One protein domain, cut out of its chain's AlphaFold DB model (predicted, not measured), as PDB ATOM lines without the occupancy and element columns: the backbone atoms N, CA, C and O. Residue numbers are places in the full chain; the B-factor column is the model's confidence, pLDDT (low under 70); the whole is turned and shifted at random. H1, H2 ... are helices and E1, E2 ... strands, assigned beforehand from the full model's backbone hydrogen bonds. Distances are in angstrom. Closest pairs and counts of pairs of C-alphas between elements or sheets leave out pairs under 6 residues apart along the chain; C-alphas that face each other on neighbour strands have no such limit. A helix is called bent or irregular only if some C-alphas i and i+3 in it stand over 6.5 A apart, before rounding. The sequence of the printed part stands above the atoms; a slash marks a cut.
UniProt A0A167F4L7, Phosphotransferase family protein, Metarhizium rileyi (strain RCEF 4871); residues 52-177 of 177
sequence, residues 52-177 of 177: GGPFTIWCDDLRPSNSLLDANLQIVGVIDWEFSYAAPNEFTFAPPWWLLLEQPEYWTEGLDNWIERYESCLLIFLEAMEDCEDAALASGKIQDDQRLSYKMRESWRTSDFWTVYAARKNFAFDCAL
ATOM      1  N   GLY A  52      48.037 -96.301  13.545       75.75
ATOM      2  CA  GLY A  52      46.901 -96.918  14.246       75.75
ATOM      3  C   GLY A  52      45.510 -96.409  13.831       75.75
ATOM      4  O   GLY A  52      44.512 -96.861  14.395       75.75
ATOM      5  N   GLY A  53      45.429 -95.488  12.871       80.38
ATOM      6  CA  GLY A  53      44.217 -94.773  12.482       80.38
ATOM      7  C   GLY A  53      44.199 -93.310  12.958       80.38
ATOM      8  O   GLY A  53      45.119 -92.871  13.646       80.38
ATOM      9  N   PRO A  54      43.146 -92.550  12.611       85.38
ATOM     10  CA  PRO A  54      41.874 -93.024  12.062       85.38
ATOM     11  C   PRO A  54      41.962 -93.482  10.599       85.38
ATOM     12  O   PRO A  54      42.745 -92.957   9.815       85.38
ATOM     13  N   PHE A  55      41.113 -94.451  10.240       86.00
ATOM     14  CA  PHE A  55      40.874 -94.842   8.849       86.00
ATOM     15  C   PHE A  55      39.545 -94.248   8.389       86.00
ATOM     16  O   PHE A  55      38.514 -94.469   9.031       86.00
ATOM     17  N   THR A  56      39.563 -93.493   7.297       87.56
ATOM     18  CA  THR A  56      38.390 -92.801   6.748       87.56
ATOM     19  C   THR A  56      38.012 -93.385   5.391       87.56
ATOM     20  O   THR A  56      38.806 -94.080   4.757       87.56
ATOM     21  N   ILE A  57      36.770 -93.152   4.954       89.88
ATOM     22  CA  ILE A  57      36.366 -93.519   3.593       89.88
ATOM     23  C   ILE A  57      37.145 -92.637   2.621       89.88
ATOM     24  O   ILE A  57      37.096 -91.411   2.703       89.88
ATOM     25  N   TRP A  58      37.826 -93.285   1.690       90.50
ATOM     26  CA  TRP A  58      38.566 -92.676   0.601       90.50
ATOM     27  C   TRP A  58      38.070 -93.246  -0.723       90.50
ATOM     28  O   TRP A  58      37.661 -94.403  -0.773       90.50
ATOM     29  N   CYS A  59      38.120 -92.447  -1.787       91.56
ATOM     30  CA  CYS A  59      37.844 -92.889  -3.148       91.56
ATOM     31  C   CYS A  59      38.947 -92.367  -4.070       91.56
ATOM     32  O   CYS A  59      39.263 -91.174  -4.066       91.56
ATOM     33  N   ASP A  60      39.547 -93.263  -4.854       88.12
ATOM     34  CA  ASP A  60      40.675 -92.907  -5.717       88.12
ATOM     35  C   ASP A  60      40.302 -92.051  -6.930       88.12
ATOM     36  O   ASP A  60      41.187 -91.399  -7.495       88.12
ATOM     37  N   ASP A  61      39.015 -92.005  -7.280       88.81
ATOM     38  CA  ASP A  61      38.501 -91.327  -8.471       88.81
ATOM     39  C   ASP A  61      37.580 -90.135  -8.149       88.81
ATOM     40  O   ASP A  61      36.630 -89.835  -8.865       88.81
ATOM     41  N   LEU A  62      37.866 -89.391  -7.074       88.50
ATOM     42  CA  LEU A  62      37.180 -88.124  -6.754       88.50
ATOM     43  C   LEU A  62      37.638 -86.966  -7.657       88.50
ATOM     44  O   LEU A  62      38.103 -85.929  -7.182       88.50
ATOM     45  N   ARG A  63      37.566 -87.159  -8.975       90.81
ATOM     46  CA  ARG A  63      37.909 -86.159  -9.994       90.81
ATOM     47  C   ARG A  63      36.675 -85.360 -10.435       90.81
ATOM     48  O   ARG A  63      35.556 -85.845 -10.285       90.81
ATOM     49  N   PRO A  64      36.840 -84.165 -11.038       91.25
ATOM     50  CA  PRO A  64      35.715 -83.296 -11.386       91.25
ATOM     51  C   PRO A  64      34.639 -83.941 -12.266       91.25
ATOM     52  O   PRO A  64      33.472 -83.593 -12.129       91.25
ATOM     53  N   SER A  65      34.994 -84.902 -13.130       92.00
ATOM     54  CA  SER A  65      34.017 -85.616 -13.969       92.00
ATOM     55  C   SER A  65      33.010 -86.452 -13.173       92.00
ATOM     56  O   SER A  65      31.953 -86.774 -13.708       92.00
ATOM     57  N   ASN A  66      33.309 -86.756 -11.907       94.31
ATOM     58  CA  ASN A  66      32.461 -87.550 -11.016       94.31
ATOM     59  C   ASN A  66      31.656 -86.671 -10.040       94.31
ATOM     60  O   ASN A  66      30.974 -87.185  -9.153       94.31
ATOM     61  N   SER A  67      31.687 -85.347 -10.222       94.19
ATOM     62  CA  SER A  67      30.899 -84.378  -9.458       94.19
ATOM     63  C   SER A  67      29.749 -83.833 -10.302       94.19
ATOM     64  O   SER A  67      29.952 -83.282 -11.383       94.19
ATOM     65  N   LEU A  68      28.525 -83.949  -9.792       96.69
ATOM     66  CA  LEU A  68      27.325 -83.397 -10.418       96.69
ATOM     67  C   LEU A  68      27.099 -81.962  -9.945       96.69
ATOM     68  O   LEU A  68      27.093 -81.702  -8.740       96.69
ATOM     69  N   LEU A  69      26.858 -81.056 -10.893       97.19
ATOM     70  CA  LEU A  69      26.582 -79.645 -10.633       97.19
ATOM     71  C   LEU A  69      25.136 -79.284 -10.988       97.19
ATOM     72  O   LEU A  69      24.587 -79.791 -11.968       97.19
ATOM     73  N   ASP A  70      24.527 -78.385 -10.215       97.19
ATOM     74  CA  ASP A  70      23.262 -77.746 -10.588       97.19
ATOM     75  C   ASP A  70      23.467 -76.543 -11.535       97.19
ATOM     76  O   ASP A  70      24.582 -76.208 -11.941       97.19
ATOM     77  N   ALA A  71      22.374 -75.855 -11.884       97.12
ATOM     78  CA  ALA A  71      22.411 -74.667 -12.744       97.12
ATOM     79  C   ALA A  71      23.181 -73.472 -12.138       97.12
ATOM     80  O   ALA A  71      23.514 -72.539 -12.864       97.12
ATOM     81  N   ASN A  72      23.468 -73.500 -10.833       97.12
ATOM     82  CA  ASN A  72      24.237 -72.488 -10.107       97.12
ATOM     83  C   ASN A  72      25.681 -72.945  -9.830       97.12
ATOM     84  O   ASN A  72      26.363 -72.352  -8.989       97.12
ATOM     85  N   LEU A  73      26.143 -74.005 -10.507       93.12
ATOM     86  CA  LEU A  73      27.470 -74.602 -10.336       93.12
ATOM     87  C   LEU A  73      27.737 -75.116  -8.911       93.12
ATOM     88  O   LEU A  73      28.887 -75.189  -8.483       93.12
ATOM     89  N   GLN A  74      26.689 -75.476  -8.168       94.81
ATOM     90  CA  GLN A  74      26.826 -76.083  -6.846       94.81
ATOM     91  C   GLN A  74      26.917 -77.599  -6.967       94.81
ATOM     92  O   GLN A  74      26.155 -78.211  -7.716       94.81
ATOM     93  N   ILE A  75      27.820 -78.209  -6.197       94.56
ATOM     94  CA  ILE A  75      27.935 -79.669  -6.121       94.56
ATOM     95  C   ILE A  75      26.677 -80.223  -5.446       94.56
ATOM     96  O   ILE A  75      26.421 -79.950  -4.274       94.56
ATOM     97  N   VAL A  76      25.904 -81.018  -6.185       97.19
ATOM     98  CA  VAL A  76      24.666 -81.663  -5.703       97.19
ATOM     99  C   VAL A  76      24.809 -83.167  -5.502       97.19
ATOM    100  O   VAL A  76      23.937 -83.802  -4.910       97.19
ATOM    101  N   GLY A  77      25.908 -83.751  -5.971       95.94
ATOM    102  CA  GLY A  77      26.195 -85.162  -5.776       95.94
ATOM    103  C   GLY A  77      27.577 -85.541  -6.278       95.94
ATOM    104  O   GLY A  77      28.137 -84.879  -7.148       95.94
ATOM    105  N   VAL A  78      28.097 -86.632  -5.728       94.94
ATOM    106  CA  VAL A  78      29.307 -87.304  -6.201       94.94
ATOM    107  C   VAL A  78      28.900 -88.714  -6.608       94.94
ATOM    108  O   VAL A  78      28.190 -89.393  -5.860       94.94
ATOM    109  N   ILE A  79      29.299 -89.124  -7.805       95.50
ATOM    110  CA  ILE A  79      29.017 -90.444  -8.375       95.50
ATOM    111  C   ILE A  79      30.302 -91.274  -8.449       95.50
ATOM    112  O   ILE A  79      31.361 -90.820  -8.035       95.50
ATOM    113  N   ASP A  80      30.177 -92.494  -8.968       93.12
ATOM    114  CA  ASP A  80      31.309 -93.374  -9.272       93.12
ATOM    115  C   ASP A  80      32.161 -93.776  -8.052       93.12
ATOM    116  O   ASP A  80      33.362 -93.540  -7.944       93.12
ATOM    117  N   TRP A  81      31.498 -94.391  -7.068       92.81
ATOM    118  CA  TRP A  81      32.118 -94.812  -5.806       92.81
ATOM    119  C   TRP A  81      32.824 -96.177  -5.892       92.81
ATOM    120  O   TRP A  81      33.195 -96.729  -4.854       92.81
ATOM    121  N   GLU A  82      33.009 -96.756  -7.081       92.69
ATOM    122  CA  GLU A  82      33.484 -98.141  -7.240       92.69
ATOM    123  C   GLU A  82      34.912 -98.382  -6.717       92.69
ATOM    124  O   GLU A  82      35.246 -99.499  -6.320       92.69
ATOM    125  N   PHE A  83      35.717 -97.321  -6.602       87.50
ATOM    126  CA  PHE A  83      37.078 -97.352  -6.053       87.50
ATOM    127  C   PHE A  83      37.166 -96.847  -4.608       87.50
ATOM    128  O   PHE A  83      38.175 -96.266  -4.201       87.50
ATOM    129  N   SER A  84      36.103 -97.045  -3.826       91.62
ATOM    130  CA  SER A  84      36.030 -96.574  -2.441       91.62
ATOM    131  C   SER A  84      36.447 -97.632  -1.424       91.62
ATOM    132  O   SER A  84      36.006 -98.779  -1.483       91.62
ATOM    133  N   TYR A  85      37.263 -97.244  -0.445       90.94
ATOM    134  CA  TYR A  85      37.746 -98.125   0.622       90.94
ATOM    135  C   TYR A  85      38.141 -97.328   1.874       90.94
ATOM    136  O   TYR A  85      38.211 -96.102   1.856       90.94
ATOM    137  N   ALA A  86      38.384 -98.018   2.992       90.56
ATOM    138  CA  ALA A  86      38.918 -97.386   4.198       90.56
ATOM    139  C   ALA A  86      40.437 -97.182   4.056       90.56
ATOM    140  O   ALA A  86      41.174 -98.162   3.922       90.56
ATOM    141  N   ALA A  87      40.904 -95.934   4.096       88.62
ATOM    142  CA  ALA A  87      42.308 -95.569   3.911       88.62
ATOM    143  C   ALA A  87      42.871 -94.804   5.122       88.62
ATOM    144  O   ALA A  87      42.097 -94.239   5.900       88.62
ATOM    145  N   PRO A  88      44.206 -94.779   5.300       87.88
ATOM    146  CA  PRO A  88      44.847 -93.897   6.269       87.88
ATOM    147  C   PRO A  88      44.507 -92.431   5.993       87.88
ATOM    148  O   PRO A  88      44.384 -92.024   4.834       87.88
ATOM    149  N   ASN A  89      44.397 -91.632   7.051       87.00
ATOM    150  CA  ASN A  89      44.059 -90.215   6.940       87.00
ATOM    151  C   ASN A  89      45.065 -89.434   6.073       87.00
ATOM    152  O   ASN A  89      44.683 -88.497   5.377       87.00
ATOM    153  N   GLU A  90      46.326 -89.868   6.041       88.06
ATOM    154  CA  GLU A  90      47.405 -89.286   5.240       88.06
ATOM    155  C   GLU A  90      47.099 -89.235   3.744       88.06
ATOM    156  O   GLU A  90      47.655 -88.402   3.033       88.06
ATOM    157  N   PHE A  91      46.197 -90.085   3.244       90.44
ATOM    158  CA  PHE A  91      45.819 -90.056   1.831       90.44
ATOM    159  C   PHE A  91      45.114 -88.744   1.475       90.44
ATOM    160  O   PHE A  91      45.303 -88.233   0.374       90.44
ATOM    161  N   THR A  92      44.389 -88.156   2.431       90.88
ATOM    162  CA  THR A  92      43.756 -86.837   2.282       90.88
ATOM    163  C   THR A  92      44.764 -85.693   2.240       90.88
ATOM    164  O   THR A  92      44.425 -84.599   1.798       90.88
ATOM    165  N   PHE A  93      46.004 -85.932   2.683       92.19
ATOM    166  CA  PHE A  93      47.057 -84.923   2.681       92.19
ATOM    167  C   PHE A  93      47.775 -84.872   1.340       92.19
ATOM    168  O   PHE A  93      48.462 -83.902   1.082       92.19
ATOM    169  N   ALA A  94      47.629 -85.866   0.464       93.44
ATOM    170  CA  ALA A  94      48.160 -85.760  -0.887       93.44
ATOM    171  C   ALA A  94      47.212 -84.895  -1.739       93.44
ATOM    172  O   ALA A  94      46.023 -85.227  -1.833       93.44
ATOM    173  N   PRO A  95      47.690 -83.810  -2.383       95.00
ATOM    174  CA  PRO A  95      46.842 -83.025  -3.271       95.00
ATOM    175  C   PRO A  95      46.294 -83.865  -4.441       95.00
ATOM    176  O   PRO A  95      46.864 -84.906  -4.785       95.00
ATOM    177  N   PRO A  96      45.181 -83.448  -5.070       93.12
ATOM    178  CA  PRO A  96      44.556 -84.239  -6.123       93.12
ATOM    179  C   PRO A  96      45.444 -84.342  -7.368       93.12
ATOM    180  O   PRO A  96      45.757 -83.344  -7.998       93.12
ATOM    181  N   TRP A  97      45.781 -85.555  -7.808       89.56
ATOM    182  CA  TRP A  97      46.619 -85.753  -9.003       89.56
ATOM    183  C   TRP A  97      46.024 -85.143 -10.286       89.56
ATOM    184  O   TRP A  97      46.747 -84.824 -11.225       89.56
ATOM    185  N   TRP A  98      44.700 -84.983 -10.339       92.62
ATOM    186  CA  TRP A  98      43.956 -84.579 -11.531       92.62
ATOM    187  C   TRP A  98      43.965 -83.071 -11.807       92.62
ATOM    188  O   TRP A  98      43.241 -82.639 -12.701       92.62
ATOM    189  N   LEU A  99      44.772 -82.258 -11.110       94.94
ATOM    190  CA  LEU A  99      44.862 -80.812 -11.384       94.94
ATOM    191  C   LEU A  99      45.259 -80.493 -12.836       94.94
ATOM    192  O   LEU A  99      44.826 -79.478 -13.374       94.94
ATOM    193  N   LEU A 100      46.023 -81.376 -13.485       94.62
ATOM    194  CA  LEU A 100      46.367 -81.273 -14.909       94.62
ATOM    195  C   LEU A 100      45.452 -82.093 -15.831       94.62
ATOM    196  O   LEU A 100      45.678 -82.133 -17.036       94.62
ATOM    197  N   LEU A 101      44.435 -82.761 -15.278       92.38
ATOM    198  CA  LEU A 101      43.508 -83.681 -15.957       92.38
ATOM    199  C   LEU A 101      44.152 -84.914 -16.624       92.38
ATOM    200  O   LEU A 101      43.417 -85.794 -17.068       92.38
ATOM    201  N   GLU A 102      45.482 -85.007 -16.613       91.75
ATOM    202  CA  GLU A 102      46.295 -86.087 -17.170       91.75
ATOM    203  C   GLU A 102      47.287 -86.599 -16.117       91.75
ATOM    204  O   GLU A 102      47.844 -85.825 -15.329       91.75
ATOM    205  N   GLN A 103      47.497 -87.914 -16.094       90.81
ATOM    206  CA  GLN A 103      48.382 -88.551 -15.116       90.81
ATOM    207  C   GLN A 103      49.862 -88.382 -15.511       90.81
ATOM    208  O   GLN A 103      50.165 -88.320 -16.705       90.81
ATOM    209  N   PRO A 104      50.796 -88.330 -14.541       91.69
ATOM    210  CA  PRO A 104      52.222 -88.149 -14.812       91.69
ATOM    211  C   PRO A 104      52.803 -89.212 -15.755       91.69
ATOM    212  O   PRO A 104      53.621 -88.880 -16.608       91.69
ATOM    213  N   GLU A 105      52.363 -90.470 -15.665       88.38
ATOM    214  CA  GLU A 105      52.830 -91.565 -16.527       88.38
ATOM    215  C   GLU A 105      52.411 -91.434 -17.999       88.38
ATOM    216  O   GLU A 105      53.046 -92.027 -18.873       88.38
ATOM    217  N   TYR A 106      51.366 -90.657 -18.285       90.00
ATOM    218  CA  TYR A 106      50.873 -90.410 -19.642       90.00
ATOM    219  C   TYR A 106      51.324 -89.053 -20.194       90.00
ATOM    220  O   TYR A 106      51.018 -88.711 -21.337       90.00
ATOM    221  N   TRP A 107      52.084 -88.281 -19.414       93.44
ATOM    222  CA  TRP A 107      52.523 -86.952 -19.814       93.44
ATOM    223  C   TRP A 107      53.653 -87.011 -20.848       93.44
ATOM    224  O   TRP A 107      54.792 -87.372 -20.549       93.44
ATOM    225  N   THR A 108      53.357 -86.612 -22.086       93.75
ATOM    226  CA  THR A 108      54.283 -86.763 -23.223       93.75
ATOM    227  C   THR A 108      55.544 -85.904 -23.126       93.75
ATOM    228  O   THR A 108      56.557 -86.245 -23.729       93.75
ATOM    229  N   GLU A 109      55.495 -84.791 -22.388       94.81
ATOM    230  CA  GLU A 109      56.652 -83.906 -22.167       94.81
ATOM    231  C   GLU A 109      57.562 -84.392 -21.019       94.81
ATOM    232  O   GLU A 109      58.594 -83.778 -20.750       94.81
ATOM    233  N   GLY A 110      57.213 -85.509 -20.367       93.00
ATOM    234  CA  GLY A 110      57.982 -86.117 -19.283       93.00
ATOM    235  C   GLY A 110      57.628 -85.602 -17.884       93.00
ATOM    236  O   GLY A 110      56.975 -84.572 -17.713       93.00
ATOM    237  N   LEU A 111      58.080 -86.342 -16.868       91.94
ATOM    238  CA  LEU A 111      57.722 -86.111 -15.466       91.94
ATOM    239  C   LEU A 111      58.140 -84.724 -14.957       91.94
ATOM    240  O   LEU A 111      57.351 -84.074 -14.284       91.94
ATOM    241  N   ASP A 112      59.335 -84.247 -15.313       95.06
ATOM    242  CA  ASP A 112      59.830 -82.938 -14.860       95.06
ATOM    243  C   ASP A 112      58.924 -81.792 -15.333       95.06
ATOM    244  O   ASP A 112      58.590 -80.890 -14.565       95.06
ATOM    245  N   ASN A 113      58.461 -81.860 -16.585       96.75
ATOM    246  CA  ASN A 113      57.515 -80.889 -17.131       96.75
ATOM    247  C   ASN A 113      56.142 -81.004 -16.450       96.75
ATOM    248  O   ASN A 113      55.535 -79.985 -16.122       96.75
ATOM    249  N   TRP A 114      55.670 -82.231 -16.192       96.38
ATOM    250  CA  TRP A 114      54.433 -82.448 -15.439       96.38
ATOM    251  C   TRP A 114      54.520 -81.818 -14.044       96.38
ATOM    252  O   TRP A 114      53.602 -81.109 -13.651       96.38
ATOM    253  N   ILE A 115      55.636 -82.007 -13.329       96.44
ATOM    254  CA  ILE A 115      55.886 -81.441 -11.993       96.44
ATOM    255  C   ILE A 115      55.816 -79.915 -12.024       96.44
ATOM    256  O   ILE A 115      55.089 -79.330 -11.224       96.44
ATOM    257  N   GLU A 116      56.511 -79.271 -12.965       97.31
ATOM    258  CA  GLU A 116      56.526 -77.808 -13.103       97.31
ATOM    259  C   GLU A 116      55.113 -77.241 -13.344       97.31
ATOM    260  O   GLU A 116      54.684 -76.260 -12.722       97.31
ATOM    261  N   ARG A 117      54.349 -77.886 -14.235       97.56
ATOM    262  CA  ARG A 117      52.968 -77.484 -14.537       97.56
ATOM    263  C   ARG A 117      52.028 -77.762 -13.372       97.56
ATOM    264  O   ARG A 117      51.191 -76.919 -13.054       97.56
ATOM    265  N   TYR A 118      52.176 -78.916 -12.732       97.56
ATOM    266  CA  TYR A 118      51.342 -79.331 -11.617       97.56
ATOM    267  C   TYR A 118      51.543 -78.403 -10.427       97.56
ATOM    268  O   TYR A 118      50.558 -77.953  -9.854       97.56
ATOM    269  N   GLU A 119      52.787 -78.049 -10.103       97.44
ATOM    270  CA  GLU A 119      53.103 -77.125  -9.014       97.44
ATOM    271  C   GLU A 119      52.450 -75.753  -9.226       97.44
ATOM    272  O   GLU A 119      51.851 -75.198  -8.304       97.44
ATOM    273  N   SER A 120      52.455 -75.247 -10.461       97.44
ATOM    274  CA  SER A 120      51.776 -73.991 -10.803       97.44
ATOM    275  C   SER A 120      50.261 -74.063 -10.554       97.44
ATOM    276  O   SER A 120      49.676 -73.145  -9.981       97.44
ATOM    277  N   CYS A 121      49.613 -75.165 -10.948       97.69
ATOM    278  CA  CYS A 121      48.187 -75.388 -10.693       97.69
ATOM    279  C   CYS A 121      47.886 -75.645  -9.210       97.69
ATOM    280  O   CYS A 121      46.854 -75.203  -8.708       97.69
ATOM    281  N   LEU A 122      48.786 -76.335  -8.507       98.06
ATOM    282  CA  LEU A 122      48.672 -76.635  -7.086       98.06
ATOM    283  C   LEU A 122      48.616 -75.351  -6.262       98.06
ATOM    284  O   LEU A 122      47.783 -75.256  -5.369       98.06
ATOM    285  N   LEU A 123      49.437 -74.348  -6.582       97.88
ATOM    286  CA  LEU A 123      49.409 -73.061  -5.880       97.88
ATOM    287  C   LEU A 123      48.036 -72.378  -5.976       97.88
ATOM    288  O   LEU A 123      47.509 -71.942  -4.957       97.88
ATOM    289  N   ILE A 124      47.437 -72.359  -7.170       98.00
ATOM    290  CA  ILE A 124      46.099 -71.783  -7.400       98.00
ATOM    291  C   ILE A 124      45.030 -72.581  -6.644       98.00
ATOM    292  O   ILE A 124      44.131 -72.013  -6.026       98.00
ATOM    293  N   PHE A 125      45.122 -73.910  -6.684       97.69
ATOM    294  CA  PHE A 125      44.195 -74.788  -5.979       97.69
ATOM    295  C   PHE A 125      44.260 -74.597  -4.461       97.69
ATOM    296  O   PHE A 125      43.219 -74.532  -3.811       97.69
ATOM    297  N   LEU A 126      45.466 -74.492  -3.899       98.25
ATOM    298  CA  LEU A 126      45.672 -74.285  -2.468       98.25
ATOM    299  C   LEU A 126      45.141 -72.924  -2.009       98.25
ATOM    300  O   LEU A 126      44.502 -72.873  -0.968       98.25
ATOM    301  N   GLU A 127      45.335 -71.862  -2.794       98.19
ATOM    302  CA  GLU A 127      44.757 -70.539  -2.507       98.19
ATOM    303  C   GLU A 127      43.220 -70.606  -2.451       98.19
ATOM    304  O   GLU A 127      42.610 -70.214  -1.459       98.19
ATOM    305  N   ALA A 128      42.585 -71.219  -3.457       97.50
ATOM    306  CA  ALA A 128      41.132 -71.399  -3.461       97.50
ATOM    307  C   ALA A 128      40.632 -72.302  -2.315       97.50
ATOM    308  O   ALA A 128      39.536 -72.099  -1.786       97.50
ATOM    309  N   MET A 129      41.414 -73.316  -1.931       97.31
ATOM    310  CA  MET A 129      41.101 -74.190  -0.801       97.31
ATOM    311  C   MET A 129      41.182 -73.435   0.528       97.31
ATOM    312  O   MET A 129      40.284 -73.600   1.348       97.31
ATOM    313  N   GLU A 130      42.199 -72.595   0.725       98.06
ATOM    314  CA  GLU A 130      42.360 -71.756   1.919       98.06
ATOM    315  C   GLU A 130      41.161 -70.809   2.097       98.06
ATOM    316  O   GLU A 130      40.571 -70.779   3.178       98.06
ATOM    317  N   ASP A 131      40.702 -70.150   1.026       98.19
ATOM    318  CA  ASP A 131      39.490 -69.313   1.045       98.19
ATOM    319  C   ASP A 131      38.232 -70.110   1.447       98.19
ATOM    320  O   ASP A 131      37.391 -69.654   2.236       98.19
ATOM    321  N   CYS A 132      38.084 -71.325   0.908       96.50
ATOM    322  CA  CYS A 132      36.959 -72.205   1.228       96.50
ATOM    323  C   CYS A 132      37.004 -72.691   2.684       96.50
ATOM    324  O   CYS A 132      35.966 -72.750   3.351       96.50
ATOM    325  N   GLU A 133      38.192 -73.039   3.180       97.94
ATOM    326  CA  GLU A 133      38.429 -73.444   4.563       97.94
ATOM    327  C   GLU A 133      38.151 -72.291   5.533       97.94
ATOM    328  O   GLU A 133      37.465 -72.500   6.534       97.94
ATOM    329  N   ASP A 134      38.582 -71.068   5.216       98.12
ATOM    330  CA  ASP A 134      38.317 -69.865   6.015       98.12
ATOM    331  C   ASP A 134      36.812 -69.590   6.145       98.12
ATOM    332  O   ASP A 134      36.299 -69.368   7.248       98.12
ATOM    333  N   ALA A 135      36.069 -69.676   5.038       97.56
ATOM    334  CA  ALA A 135      34.612 -69.549   5.055       97.56
ATOM    335  C   ALA A 135      33.939 -70.687   5.854       97.56
ATOM    336  O   ALA A 135      32.974 -70.465   6.598       97.56
ATOM    337  N   ALA A 136      34.445 -71.918   5.732       97.00
ATOM    338  CA  ALA A 136      33.947 -73.066   6.482       97.00
ATOM    339  C   ALA A 136      34.202 -72.919   7.994       97.00
ATOM    340  O   ALA A 136      33.299 -73.201   8.783       97.00
ATOM    341  N   LEU A 137      35.365 -72.401   8.392       96.94
ATOM    342  CA  LEU A 137      35.714 -72.093   9.780       96.94
ATOM    343  C   LEU A 137      34.841 -70.983  10.352       96.94
ATOM    344  O   LEU A 137      34.263 -71.149  11.424       96.94
ATOM    345  N   ALA A 138      34.665 -69.883   9.614       97.44
ATOM    346  CA  ALA A 138      33.804 -68.776  10.028       97.44
ATOM    347  C   ALA A 138      32.343 -69.216  10.240       97.44
ATOM    348  O   ALA A 138      31.642 -68.675  11.094       97.44
ATOM    349  N   SER A 139      31.887 -70.222   9.483       97.00
ATOM    350  CA  SER A 139      30.553 -70.821   9.625       97.00
ATOM    351  C   SER A 139      30.473 -71.987  10.623       97.00
ATOM    352  O   SER A 139      29.385 -72.523  10.835       97.00
ATOM    353  N   GLY A 140      31.592 -72.390  11.238       96.12
ATOM    354  CA  GLY A 140      31.662 -73.504  12.191       96.12
ATOM    355  C   GLY A 140      31.461 -74.893  11.573       96.12
ATOM    356  O   GLY A 140      31.151 -75.838  12.296       96.12
ATOM    357  N   LYS A 141      31.603 -75.032  10.247       95.50
ATOM    358  CA  LYS A 141      31.473 -76.320   9.536       95.50
ATOM    359  C   LYS A 141      32.665 -77.243   9.765       95.50
ATOM    360  O   LYS A 141      32.495 -78.459   9.719       95.50
ATOM    361  N   ILE A 142      33.843 -76.665   9.975       96.12
ATOM    362  CA  ILE A 142      35.085 -77.380  10.266       96.12
ATOM    363  C   ILE A 142      35.787 -76.730  11.460       96.12
ATOM    364  O   ILE A 142      35.480 -75.594  11.823       96.12
ATOM    365  N   GLN A 143      36.718 -77.463  12.057       95.81
ATOM    366  CA  GLN A 143      37.687 -76.983  13.040       95.81
ATOM    367  C   GLN A 143      39.043 -76.724  12.372       95.81
ATOM    368  O   GLN A 143      39.308 -77.212  11.274       95.81
ATOM    369  N   ASP A 144      39.906 -75.944  13.021       93.00
ATOM    370  CA  ASP A 144      41.182 -75.506  12.432       93.00
ATOM    371  C   ASP A 144      42.146 -76.677  12.149       93.00
ATOM    372  O   ASP A 144      42.832 -76.700  11.129       93.00
ATOM    373  N   ASP A 145      42.118 -77.725  12.976       90.94
ATOM    374  CA  ASP A 145      42.900 -78.958  12.796       90.94
ATOM    375  C   ASP A 145      42.430 -79.827  11.610       90.94
ATOM    376  O   ASP A 145      43.148 -80.732  11.155       90.94
ATOM    377  N   GLN A 146      41.238 -79.537  11.079       91.69
ATOM    378  CA  GLN A 146      40.666 -80.193   9.905       91.69
ATOM    379  C   GLN A 146      41.067 -79.526   8.584       91.69
ATOM    380  O   GLN A 146      40.727 -80.069   7.533       91.69
ATOM    381  N   ARG A 147      41.804 -78.403   8.607       95.50
ATOM    382  CA  ARG A 147      42.378 -77.814   7.387       95.50
ATOM    383  C   ARG A 147      43.294 -78.824   6.691       95.50
ATOM    384  O   ARG A 147      44.100 -79.513   7.328       95.50
ATOM    385  N   LEU A 148      43.160 -78.911   5.374       95.31
ATOM    386  CA  LEU A 148      43.924 -79.801   4.506       95.31
ATOM    387  C   LEU A 148      44.897 -79.033   3.619       95.31
ATOM    388  O   LEU A 148      45.943 -79.591   3.303       95.31
ATOM    389  N   SER A 149      44.615 -77.774   3.276       97.31
ATOM    390  CA  SER A 149      45.479 -76.936   2.428       97.31
ATOM    391  C   SER A 149      46.954 -76.973   2.854       97.31
ATOM    392  O   SER A 149      47.839 -77.312   2.065       97.31
ATOM    393  N   TYR A 150      47.237 -76.719   4.134       95.75
ATOM    394  CA  TYR A 150      48.604 -76.737   4.655       95.75
ATOM    395  C   TYR A 150      49.224 -78.144   4.634       95.75
ATOM    396  O   TYR A 150      50.413 -78.283   4.349       95.75
ATOM    397  N   LYS A 151      48.427 -79.195   4.890       95.12
ATOM    398  CA  LYS A 151      48.883 -80.595   4.852       95.12
ATOM    399  C   LYS A 151      49.219 -81.017   3.423       95.12
ATOM    400  O   LYS A 151      50.226 -81.682   3.215       95.12
ATOM    401  N   MET A 152      48.431 -80.567   2.445       97.06
ATOM    402  CA  MET A 152      48.673 -80.763   1.014       97.06
ATOM    403  C   MET A 152      49.924 -80.050   0.527       97.06
ATOM    404  O   MET A 152      50.738 -80.643  -0.184       97.06
ATOM    405  N   ARG A 153      50.117 -78.805   0.964       97.25
ATOM    406  CA  ARG A 153      51.334 -78.043   0.687       97.25
ATOM    407  C   ARG A 153      52.571 -78.753   1.237       97.25
ATOM    408  O   ARG A 153      53.565 -78.895   0.529       97.25
ATOM    409  N   GLU A 154      52.500 -79.219   2.482       95.75
ATOM    410  CA  GLU A 154      53.609 -79.921   3.122       95.75
ATOM    411  C   GLU A 154      53.876 -81.279   2.468       95.75
ATOM    412  O   GLU A 154      55.024 -81.570   2.154       95.75
ATOM    413  N   SER A 155      52.831 -82.055   2.161       95.38
ATOM    414  CA  SER A 155      52.943 -83.353   1.484       95.38
ATOM    415  C   SER A 155      53.628 -83.253   0.118       95.38
ATOM    416  O   SER A 155      54.430 -84.116  -0.246       95.38
ATOM    417  N   TRP A 156      53.355 -82.186  -0.640       96.38
ATOM    418  CA  TRP A 156      54.081 -81.904  -1.878       96.38
ATOM    419  C   TRP A 156      55.557 -81.581  -1.601       96.38
ATOM    420  O   TRP A 156      56.450 -82.185  -2.194       96.38
ATOM    421  N   ARG A 157      55.830 -80.694  -0.634       95.69
ATOM    422  CA  ARG A 157      57.184 -80.247  -0.266       95.69
ATOM    423  C   ARG A 157      58.079 -81.378   0.259       95.69
ATOM    424  O   ARG A 157      59.281 -81.378  -0.006       95.69
ATOM    425  N   THR A 158      57.522 -82.320   1.019       93.00
ATOM    426  CA  THR A 158      58.237 -83.478   1.585       93.00
ATOM    427  C   THR A 158      58.314 -84.663   0.628       93.00
ATOM    428  O   THR A 158      58.983 -85.643   0.945       93.00
ATOM    429  N   SER A 159      57.678 -84.575  -0.548       91.88
ATOM    430  CA  SER A 159      57.487 -85.688  -1.490       91.88
ATOM    431  C   SER A 159      56.602 -86.831  -0.969       91.88
ATOM    432  O   SER A 159      56.500 -87.865  -1.629       91.88
ATOM    433  N   ASP A 160      55.889 -86.647   0.148       92.31
ATOM    434  CA  ASP A 160      54.898 -87.621   0.630       92.31
ATOM    435  C   ASP A 160      53.764 -87.829  -0.379       92.31
ATOM    436  O   ASP A 160      53.199 -88.923  -0.459       92.31
ATOM    437  N   PHE A 161      53.475 -86.814  -1.204       93.62
ATOM    438  CA  PHE A 161      52.569 -86.937  -2.345       93.62
ATOM    439  C   PHE A 161      52.933 -88.146  -3.214       93.62
ATOM    440  O   PHE A 161      52.058 -88.952  -3.523       93.62
ATOM    441  N   TRP A 162      54.213 -88.320  -3.557       91.94
ATOM    442  CA  TRP A 162      54.673 -89.415  -4.413       91.94
ATOM    443  C   TRP A 162      54.571 -90.769  -3.723       91.94
ATOM    444  O   TRP A 162      54.164 -91.749  -4.346       91.94
ATOM    445  N   THR A 163      54.845 -90.819  -2.419       90.75
ATOM    446  CA  THR A 163      54.633 -92.023  -1.608       90.75
ATOM    447  C   THR A 163      53.170 -92.459  -1.646       90.75
ATOM    448  O   THR A 163      52.879 -93.629  -1.904       90.75
ATOM    449  N   VAL A 164      52.240 -91.533  -1.393       90.81
ATOM    450  CA  VAL A 164      50.795 -91.807  -1.420       90.81
ATOM    451  C   VAL A 164      50.344 -92.160  -2.837       90.81
ATOM    452  O   VAL A 164      49.588 -93.114  -3.021       90.81
ATOM    453  N   TYR A 165      50.839 -91.445  -3.846       90.56
ATOM    454  CA  TYR A 165      50.540 -91.692  -5.252       90.56
ATOM    455  C   TYR A 165      50.941 -93.116  -5.671       90.56
ATOM    456  O   TYR A 165      50.100 -93.881  -6.149       90.56
ATOM    457  N   ALA A 166      52.183 -93.520  -5.389       87.69
ATOM    458  CA  ALA A 166      52.674 -94.871  -5.649       87.69
ATOM    459  C   ALA A 166      51.895 -95.924  -4.847       87.69
ATOM    460  O   ALA A 166      51.535 -96.975  -5.373       87.69
ATOM    461  N   ALA A 167      51.554 -95.641  -3.586       87.81
ATOM    462  CA  ALA A 167      50.776 -96.561  -2.758       87.81
ATOM    463  C   ALA A 167      49.398 -96.889  -3.356       87.81
ATOM    464  O   ALA A 167      48.924 -98.011  -3.169       87.81
ATOM    465  N   ARG A 168      48.790 -95.934  -4.069       85.88
ATOM    466  CA  ARG A 168      47.457 -96.034  -4.687       85.88
ATOM    467  C   ARG A 168      47.489 -96.619  -6.101       85.88
ATOM    468  O   ARG A 168      46.540 -97.274  -6.523       85.88
ATOM    469  N   LYS A 169      48.568 -96.401  -6.857       78.94
ATOM    470  CA  LYS A 169      48.653 -96.775  -8.278       78.94
ATOM    471  C   LYS A 169      49.437 -98.072  -8.477       78.94
ATOM    472  O   LYS A 169      50.662 -98.102  -8.459       78.94
ATOM    473  N   ASN A 170      48.714 -99.158  -8.752       64.25
ATOM    474  CA  ASN A 170      49.305-100.485  -8.968       64.25
ATOM    475  C   ASN A 170      50.088-100.613 -10.290       64.25
ATOM    476  O   ASN A 170      50.973-101.468 -10.377       64.25
ATOM    477  N   PHE A 171      49.767 -99.801 -11.307       57.94
ATOM    478  CA  PHE A 171      50.335 -99.897 -12.662       57.94
ATOM    479  C   PHE A 171      51.455 -98.886 -12.941       57.94
ATOM    480  O   PHE A 171      52.444 -99.266 -13.556       57.94
ATOM    481  N   ALA A 172      51.355 -97.661 -12.415       58.59
ATOM    482  CA  ALA A 172      52.345 -96.584 -12.579       58.59
ATOM    483  C   ALA A 172      53.302 -96.443 -11.376       58.59
ATOM    484  O   ALA A 172      53.839 -95.375 -11.089       58.59
ATOM    485  N   PHE A 173      53.486 -97.530 -10.627       63.62
ATOM    486  CA  PHE A 173      54.214 -97.531  -9.358       63.62
ATOM    487  C   PHE A 173      55.669 -97.040  -9.480       63.62
ATOM    488  O   PHE A 173      56.206 -96.423  -8.567       63.62
ATOM    489  N   ASP A 174      56.320 -97.337 -10.603       63.69
ATOM    490  CA  ASP A 174      57.727 -97.045 -10.894       63.69
ATOM    491  C   ASP A 174      57.946 -95.729 -11.661       63.69
ATOM    492  O   ASP A 174      59.074 -95.427 -12.054       63.69
ATOM    493  N   CYS A 175      56.884 -94.945 -11.870       56.22
ATOM    494  CA  CYS A 175      56.963 -93.602 -12.447       56.22
ATOM    495  C   CYS A 175      57.298 -92.528 -11.397       56.22
ATOM    496  O   CYS A 175      57.682 -91.426 -11.769       56.22
ATOM    497  N   ALA A 176      57.149 -92.845 -10.107       52.75
ATOM    498  CA  ALA A 176      57.201 -91.899  -8.988       52.75
ATOM    499  C   ALA A 176      58.322 -92.180  -7.961       52.75
ATOM    500  O   ALA A 176      58.356 -91.533  -6.915       52.75
ATOM    501  N   LEU A 177      59.196 -93.165  -8.220       46.94
ATOM    502  CA  LEU A 177      60.255 -93.635  -7.308       46.94
ATOM    503  C   LEU A 177      61.652 -93.522  -7.918       46.94
ATOM    504  O   LEU A 177      61.813 -93.921  -9.094       46.94
TER     505      LEU A 177
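AT A GLANCE: This is residues 52 to 177 of the 177 residues of the protein "Phosphotransferase family protein" of Metarhizium rileyi (strain RCEF 4871) (UniProt A0A167F4L7). One long helix, H3, runs along one side of the domain, and H4 folds back beside part of it as a helical hairpin; H5 then turns off at about a right angle to H4. Short H1 and H2 sit between this helical side and two small two-stranded ribbons, E1 with E4 and E2 with E3, which lie away from H3. The 126 printed residues hold four named strands and then five named helices, in the order E1 E2 E3 E4 H1 H2 H3 H4 H5. Both sheets, E1 - E4 and E2 - E3, are antiparallel, and the class is mixed, helices and strands. The whole is compact, with a radius of gyration of the C-alphas of 15.3 A and spans of 42 by 40 by 30 A.

IN THESE COORDINATES: Find C-alpha 55 at (40.874, -94.842, 8.849); from there E1 runs over residues 55 to 59, 12.5 A long. Next come E2, residues 67 to 69, and E3, residues 75 to 78. E4, residues 84 to 88, is 12.7 A long and is followed directly by H1, residues 89 to 93. H2, residues 97 to 100, is irregular: its C-alphas 97 and 100 are 7.4 A apart. Find C-alpha 111 at (57.722, -86.111, -15.466); H3 runs from there to residue 138, 39.0 A, with a kink of 29 degrees near residue 120. H4 takes residues 149 to 157, 12.5 A, and H5 residues 160 to 168, 12.4 A, ending at C-alpha 168 (47.457, -96.034, -4.687).

HOW THE PARTS SIT: E1 and E4 are antiparallel neighbours at 138 degrees; look at N 58 and O 85, 2.8 A apart and within hydrogen-bond range. E2 and E3 form a hairpin, with N 68 and O 77 at 2.8 A, within hydrogen-bond range; both strands are apart from H3. The C-alphas of Phe 55 in E1 and Asn 89 in H1 are 5.9 A apart, the closest of that pair. H1 touches H4, closest at the C-alphas of Phe 93 and Met 152, 4.8 A. H1 and H5 only just touch, with 3 pairs of C-alphas within 8 A, the closest those of Phe 91 and Val 164, 6.2 A. H2 touches H3 at residues 117 to 122 alone, closest at the C-alphas of Leu 100 and Tyr 118, 6.3 A. The helical hairpin H3 and H4 has a shallow tilt of 20 degrees, opposite ways; H3 touches H4 with residues 126 to 130 alone, closest at the C-alphas of Leu 126 and Ser 149, 5.6 A. H4 and H5 are close but not clearly touching, about perpendicular at 89 degrees, with the C-alphas of Ser 155 and Phe 161 closest, 5.3 A. In H4 and H5 every O i to N i+4 pair is within hydrogen-bond range; H3 has 23 of 24, H1 has 0 of 1 but 2 of 2 O i to N i+3 pairs, and H2 is too short for an O i to N i+4 pair.

THE WHOLE: The two C-alphas farthest apart are those of Thr 108 and Gly 140, 44.1 A. The printed part has no cut, and no link is long. Mean pLDDT of the printed part is 91.1; look for values under 70 at residues 170 to 177, where the chain ends.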